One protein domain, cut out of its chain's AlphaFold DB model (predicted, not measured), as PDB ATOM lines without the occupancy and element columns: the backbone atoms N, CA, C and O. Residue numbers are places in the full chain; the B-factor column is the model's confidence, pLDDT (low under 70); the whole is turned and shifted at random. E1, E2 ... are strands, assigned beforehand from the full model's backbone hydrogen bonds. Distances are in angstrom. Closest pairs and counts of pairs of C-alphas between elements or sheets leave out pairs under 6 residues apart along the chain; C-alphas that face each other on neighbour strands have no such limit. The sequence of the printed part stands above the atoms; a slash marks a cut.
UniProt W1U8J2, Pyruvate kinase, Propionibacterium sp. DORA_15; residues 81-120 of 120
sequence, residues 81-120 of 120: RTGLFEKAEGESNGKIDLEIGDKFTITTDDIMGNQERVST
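AT A GLANCE: This is residues 81 to 120 of the 120 residues of the protein "Pyruvate kinase" of Propionibacterium sp. DORA_15 (UniProt W1U8J2). What is seen first? There is little regular structure: a long, wide loop, residues 81 to 104, leads into two short parallel strands side by side, E1 then E2. What is printed? Of 40 residues, 6 are in these two named strands, with no named helix; the class is all strand. How large is it? It is only just compact, close to loose, with radius of gyration of the C-alphas 10.5 A, and spans 28 by 25 by 14 A.

HOW THE PARTS SIT: How do the strands stand? E1, residues 105 to 107, and E2, residues 117 to 119, are parallel neighbours at 25 degrees. Which atoms pair? N 107 and O 118 are within hydrogen-bond range at 2.9 A.

IN THESE COORDINATES: Where does E1 begin? C-alpha 105 is at (-31.586, -46.473, -15.888); E1 is 6.2 A long. Where does E2 end? C-alpha 119 is at (-25.492, -40.496, -15.396); E2 is 7.2 A long.

THE WHOLE: What lies farthest apart? The C-alphas of Gly 90 and Gly 101, 29.9 A. Is anything cut or uncertain? The printed part has no cut, the E1 to E2 link is short, and no printed residue is under 70 in pLDDT.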
ATOM      1  N   ARG A  81     -28.446 -34.691  -9.631       93.56
ATOM      2  CA  ARG A  81     -29.036 -34.283 -10.911       93.56
ATOM      3  C   ARG A  81     -28.610 -35.269 -11.977       93.56
ATOM      4  O   ARG A  81     -27.505 -35.780 -11.909       93.56
ATOM      5  N   THR A  82     -29.446 -35.454 -12.987       95.50
ATOM      6  CA  THR A  82     -29.029 -36.179 -14.183       95.50
ATOM      7  C   THR A  82     -27.829 -35.490 -14.829       95.50
ATOM      8  O   THR A  82     -27.718 -34.256 -14.798       95.50
ATOM      9  N   GLY A  83     -26.974 -36.285 -15.461       94.56
ATOM     10  CA  GLY A  83     -25.970 -35.798 -16.388       94.56
ATOM     11  C   GLY A  83     -26.579 -35.162 -17.635       94.56
ATOM     12  O   GLY A  83     -27.771 -34.838 -17.706       94.56
ATOM     13  N   LEU A  84     -25.725 -34.936 -18.625       95.19
ATOM     14  CA  LEU A  84     -26.103 -34.257 -19.859       95.19
ATOM     15  C   LEU A  84     -26.763 -35.224 -20.846       95.19
ATOM     16  O   LEU A  84     -26.514 -36.423 -20.809       95.19
ATOM     17  N   PHE A  85     -27.566 -34.670 -21.750       95.62
ATOM     18  CA  PHE A  85     -28.102 -35.349 -22.930       95.62
ATOM     19  C   PHE A  85     -27.542 -34.679 -24.188       95.62
ATOM     20  O   PHE A  85     -27.199 -33.488 -24.156       95.62
ATOM     21  N   GLU A  86     -27.475 -35.419 -25.296       90.81
ATOM     22  CA  GLU A  86     -27.067 -34.853 -26.584       90.81
ATOM     23  C   GLU A  86     -28.025 -33.744 -27.023       90.81
ATOM     24  O   GLU A  86     -29.244 -33.842 -26.872       90.81
ATOM     25  N   LYS A  87     -27.458 -32.655 -27.545       90.19
ATOM     26  CA  LYS A  87     -28.225 -31.511 -28.037       90.19
ATOM     27  C   LYS A  87     -28.560 -31.730 -29.504       90.19
ATOM     28  O   LYS A  87     -27.656 -31.987 -30.297       90.19
ATOM     29  N   ALA A  88     -29.824 -31.553 -29.865       85.12
ATOM     30  CA  ALA A  88     -30.191 -31.401 -31.264       85.12
ATOM     31  C   ALA A  88     -29.649 -30.069 -31.815       85.12
ATOM     32  O   ALA A  88     -29.443 -29.102 -31.073       85.12
ATOM     33  N   GLU A  89     -29.398 -30.014 -33.123       87.62
ATOM     34  CA  GLU A  89     -28.896 -28.805 -33.773       87.62
ATOM     35  C   GLU A  89     -29.880 -27.640 -33.576       87.62
ATOM     36  O   GLU A  89     -31.074 -27.755 -33.849       87.62
ATOM     37  N   GLY A  90     -29.376 -26.517 -33.062       85.81
ATOM     38  CA  GLY A  90     -30.190 -25.343 -32.736       85.81
ATOM     39  C   GLY A  90     -30.865 -25.374 -31.360       85.81
ATOM     40  O   GLY A  90     -31.457 -24.366 -30.971       85.81
ATOM     41  N   GLU A  91     -30.747 -26.458 -30.586       86.94
ATOM     42  CA  GLU A  91     -31.275 -26.514 -29.221       86.94
ATOM     43  C   GLU A  91     -30.242 -26.089 -28.168       86.94
ATOM     44  O   GLU A  91     -29.048 -26.391 -28.233       86.94
ATOM     45  N   SER A  92     -30.713 -25.379 -27.141       80.81
ATOM     46  CA  SER A  92     -29.865 -24.922 -26.037       80.81
ATOM     47  C   SER A  92     -29.516 -26.043 -25.054       80.81
ATOM     48  O   SER A  92     -28.455 -25.985 -24.425       80.81
ATOM     49  N   ASN A  93     -30.356 -27.080 -24.960       82.62
ATOM     50  CA  ASN A  93     -30.236 -28.204 -24.032       82.62
ATOM     51  C   ASN A  93     -30.652 -29.513 -24.708       82.62
ATOM     52  O   ASN A  93     -31.553 -29.505 -25.536       82.62
ATOM     53  N   GLY A  94     -30.021 -30.620 -24.317       90.50
ATOM     54  CA  GLY A  94     -30.435 -31.957 -24.732       90.50
ATOM     55  C   GLY A  94     -31.568 -32.478 -23.856       90.50
ATOM     56  O   GLY A  94     -31.677 -32.098 -22.685       90.50
ATOM     57  N   LYS A  95     -32.396 -33.356 -24.416       93.56
ATOM     58  CA  LYS A  95     -33.516 -34.000 -23.724       93.56
ATOM     59  C   LYS A  95     -33.867 -35.329 -24.389       93.56
ATOM     60  O   LYS A  95     -33.478 -35.580 -25.525       93.56
ATOM     61  N   ILE A  96     -34.657 -36.123 -23.681       94.25
ATOM     62  CA  ILE A  96     -35.379 -37.283 -24.204       94.25
ATOM     63  C   ILE A  96     -36.828 -37.197 -23.731       94.25
ATOM     64  O   ILE A  96     -37.107 -36.538 -22.725       94.25
ATOM     65  N   ASP A  97     -37.722 -37.897 -24.415       95.06
ATOM     66  CA  ASP A  97     -39.101 -38.082 -23.980       95.06
ATOM     67  C   ASP A  97     -39.260 -39.529 -23.495       95.06
ATOM     68  O   ASP A  97     -38.911 -40.460 -24.214       95.06
ATOM     69  N   LEU A  98     -39.744 -39.724 -22.267       96.12
ATOM     70  CA  LEU A  98     -40.022 -41.047 -21.700       96.12
ATOM     71  C   LEU A  98     -41.531 -41.277 -21.662       96.12
ATOM     72  O   LEU A  98     -42.275 -40.436 -21.148       96.12
ATOM     73  N   GLU A  99     -41.980 -42.424 -22.161       96.62
ATOM     74  CA  GLU A  99     -43.379 -42.832 -22.108       96.62
ATOM     75  C   GLU A  99     -43.685 -43.675 -20.860       96.62
ATOM     76  O   GLU A  99     -42.811 -44.205 -20.166       96.62
ATOM     77  N   ILE A 100     -44.974 -43.795 -20.537       97.19
ATOM     78  CA  ILE A 100     -45.417 -44.612 -19.408       97.19
ATOM     79  C   ILE A 100     -45.082 -46.078 -19.691       97.19
ATOM     80  O   ILE A 100     -45.609 -46.676 -20.624       97.19
ATOM     81  N   GLY A 101     -44.272 -46.670 -18.813       97.00
ATOM     82  CA  GLY A 101     -43.834 -48.061 -18.923       97.00
ATOM     83  C   GLY A 101     -42.403 -48.220 -19.432       97.00
ATOM     84  O   GLY A 101     -41.880 -49.333 -19.369       97.00
ATOM     85  N   ASP A 102     -41.752 -47.133 -19.855       96.94
ATOM     86  CA  ASP A 102     -40.355 -47.172 -20.273       96.94
ATOM     87  C   ASP A 102     -39.439 -47.607 -19.129       96.94
ATOM     88  O   ASP A 102     -39.515 -47.131 -17.989       96.94
ATOM     89  N   LYS A 103     -38.521 -48.520 -19.450       97.44
ATOM     90  CA  LYS A 103     -37.435 -48.888 -18.550       97.44
ATOM     91  C   LYS A 103     -36.279 -47.921 -18.766       97.44
ATOM     92  O   LYS A 103     -35.623 -47.968 -19.800       97.44
ATOM     93  N   PHE A 104     -35.989 -47.121 -17.748       97.50
ATOM     94  CA  PHE A 104     -34.927 -46.123 -17.776       97.50
ATOM     95  C   PHE A 104     -33.947 -46.313 -16.613       97.50
ATOM     96  O   PHE A 104     -34.364 -46.564 -15.481       97.50
ATOM     97  N   THR A 105     -32.643 -46.211 -16.880       97.75
ATOM     98  CA  THR A 105     -31.586 -46.473 -15.888       97.75
ATOM     99  C   THR A 105     -30.843 -45.199 -15.498       97.75
ATOM    100  O   THR A 105     -30.262 -44.526 -16.342       97.75
ATOM    101  N   ILE A 106     -30.776 -44.912 -14.199       97.56
ATOM    102  CA  ILE A 106     -29.872 -43.898 -13.642       97.56
ATOM    103  C   ILE A 106     -28.626 -44.627 -13.128       97.56
ATOM    104  O   ILE A 106     -28.751 -45.548 -12.320       97.56
ATOM    105  N   THR A 107     -27.444 -44.251 -13.613       96.62
ATOM    106  CA  THR A 107     -26.161 -44.891 -13.268       96.62
ATOM    107  C   THR A 107     -25.149 -43.879 -12.729       96.62
ATOM    108  O   THR A 107     -25.270 -42.684 -12.971       96.62
ATOM    109  N   THR A 108     -24.138 -44.358 -12.006       96.75
ATOM    110  CA  THR A 108     -22.968 -43.568 -11.582       96.75
ATOM    111  C   THR A 108     -21.850 -43.551 -12.628       96.75
ATOM    112  O   THR A 108     -20.816 -42.928 -12.407       96.75
ATOM    113  N   ASP A 109     -22.015 -44.278 -13.737       97.12
ATOM    114  CA  ASP A 109     -21.059 -44.256 -14.846       97.12
ATOM    115  C   ASP A 109     -21.074 -42.883 -15.535       97.12
ATOM    116  O   ASP A 109     -22.143 -42.310 -15.743       97.12
ATOM    117  N   ASP A 110     -19.907 -42.375 -15.940       95.62
ATOM    118  CA  ASP A 110     -19.792 -41.115 -16.685       95.62
ATOM    119  C   ASP A 110     -20.196 -41.320 -18.153       95.62
ATOM    120  O   ASP A 110     -19.404 -41.752 -18.993       95.62
ATOM    121  N   ILE A 111     -21.481 -41.093 -18.437       95.62
ATOM    122  CA  ILE A 111     -22.087 -41.283 -19.756       95.62
ATOM    123  C   ILE A 111     -23.007 -40.121 -20.132       95.62
ATOM    124  O   ILE A 111     -23.662 -39.513 -19.278       95.62
ATOM    125  N   MET A 112     -23.107 -39.871 -21.439       95.62
ATOM    126  CA  MET A 112     -24.163 -39.042 -22.015       95.62
ATOM    127  C   MET A 112     -25.499 -39.789 -21.948       95.62
ATOM    128  O   MET A 112     -25.565 -40.990 -22.227       95.62
ATOM    129  N   GLY A 113     -26.557 -39.079 -21.573       96.12
ATOM    130  CA  GLY A 113     -27.906 -39.608 -21.496       96.12
ATOM    131  C   GLY A 113     -28.505 -39.895 -22.873       96.12
ATOM    132  O   GLY A 113     -28.303 -39.136 -23.821       96.12
ATOM    133  N   ASN A 114     -29.274 -40.976 -22.963       94.88
ATOM    134  CA  ASN A 114     -30.042 -41.389 -24.141       94.88
ATOM    135  C   ASN A 114     -31.379 -42.018 -23.704       94.88
ATOM    136  O   ASN A 114     -31.684 -41.982 -22.521       94.88
ATOM    137  N   GLN A 115     -32.162 -42.614 -24.612       95.94
ATOM    138  CA  GLN A 115     -33.487 -43.190 -24.303       95.94
ATOM    139  C   GLN A 115     -33.478 -44.288 -23.216       95.94
ATOM    140  O   GLN A 115     -34.510 -44.572 -22.620       95.94
ATOM    141  N   GLU A 116     -32.329 -44.915 -22.938       96.62
ATOM    142  CA  GLU A 116     -32.231 -46.073 -22.039       96.62
ATOM    143  C   GLU A 116     -31.610 -45.737 -20.679       96.62
ATOM    144  O   GLU A 116     -31.945 -46.364 -19.664       96.62
ATOM    145  N   ARG A 117     -30.658 -44.794 -20.641       97.00
ATOM    146  CA  ARG A 117     -29.880 -44.503 -19.431       97.00
ATOM    147  C   ARG A 117     -29.284 -43.099 -19.383       97.00
ATOM    148  O   ARG A 117     -29.032 -42.496 -20.420       97.00
ATOM    149  N   VAL A 118     -28.986 -42.623 -18.171       97.50
ATOM    150  CA  VAL A 118     -28.272 -41.361 -17.898       97.50
ATOM    151  C   VAL A 118     -27.410 -41.465 -16.636       97.50
ATOM    152  O   VAL A 118     -27.710 -42.244 -15.730       97.50
ATOM    153  N   SER A 119     -26.343 -40.673 -16.580       96.81
ATOM    154  CA  SER A 119     -25.492 -40.496 -15.396       96.81
ATOM    155  C   SER A 119     -26.172 -39.644 -14.305       96.81
ATOM    156  O   SER A 119     -27.146 -38.937 -14.591       96.81
ATOM    157  N   THR A 120     -25.685 -39.692 -13.058       93.88
ATOM    158  CA  THR A 120     -26.090 -38.799 -11.950       93.88
ATOM    159  C   THR A 120     -24.930 -38.377 -11.061       93.88
ATOM    160  O   THR A 120     -23.902 -39.085 -11.048       93.88
TER     161      THR A 120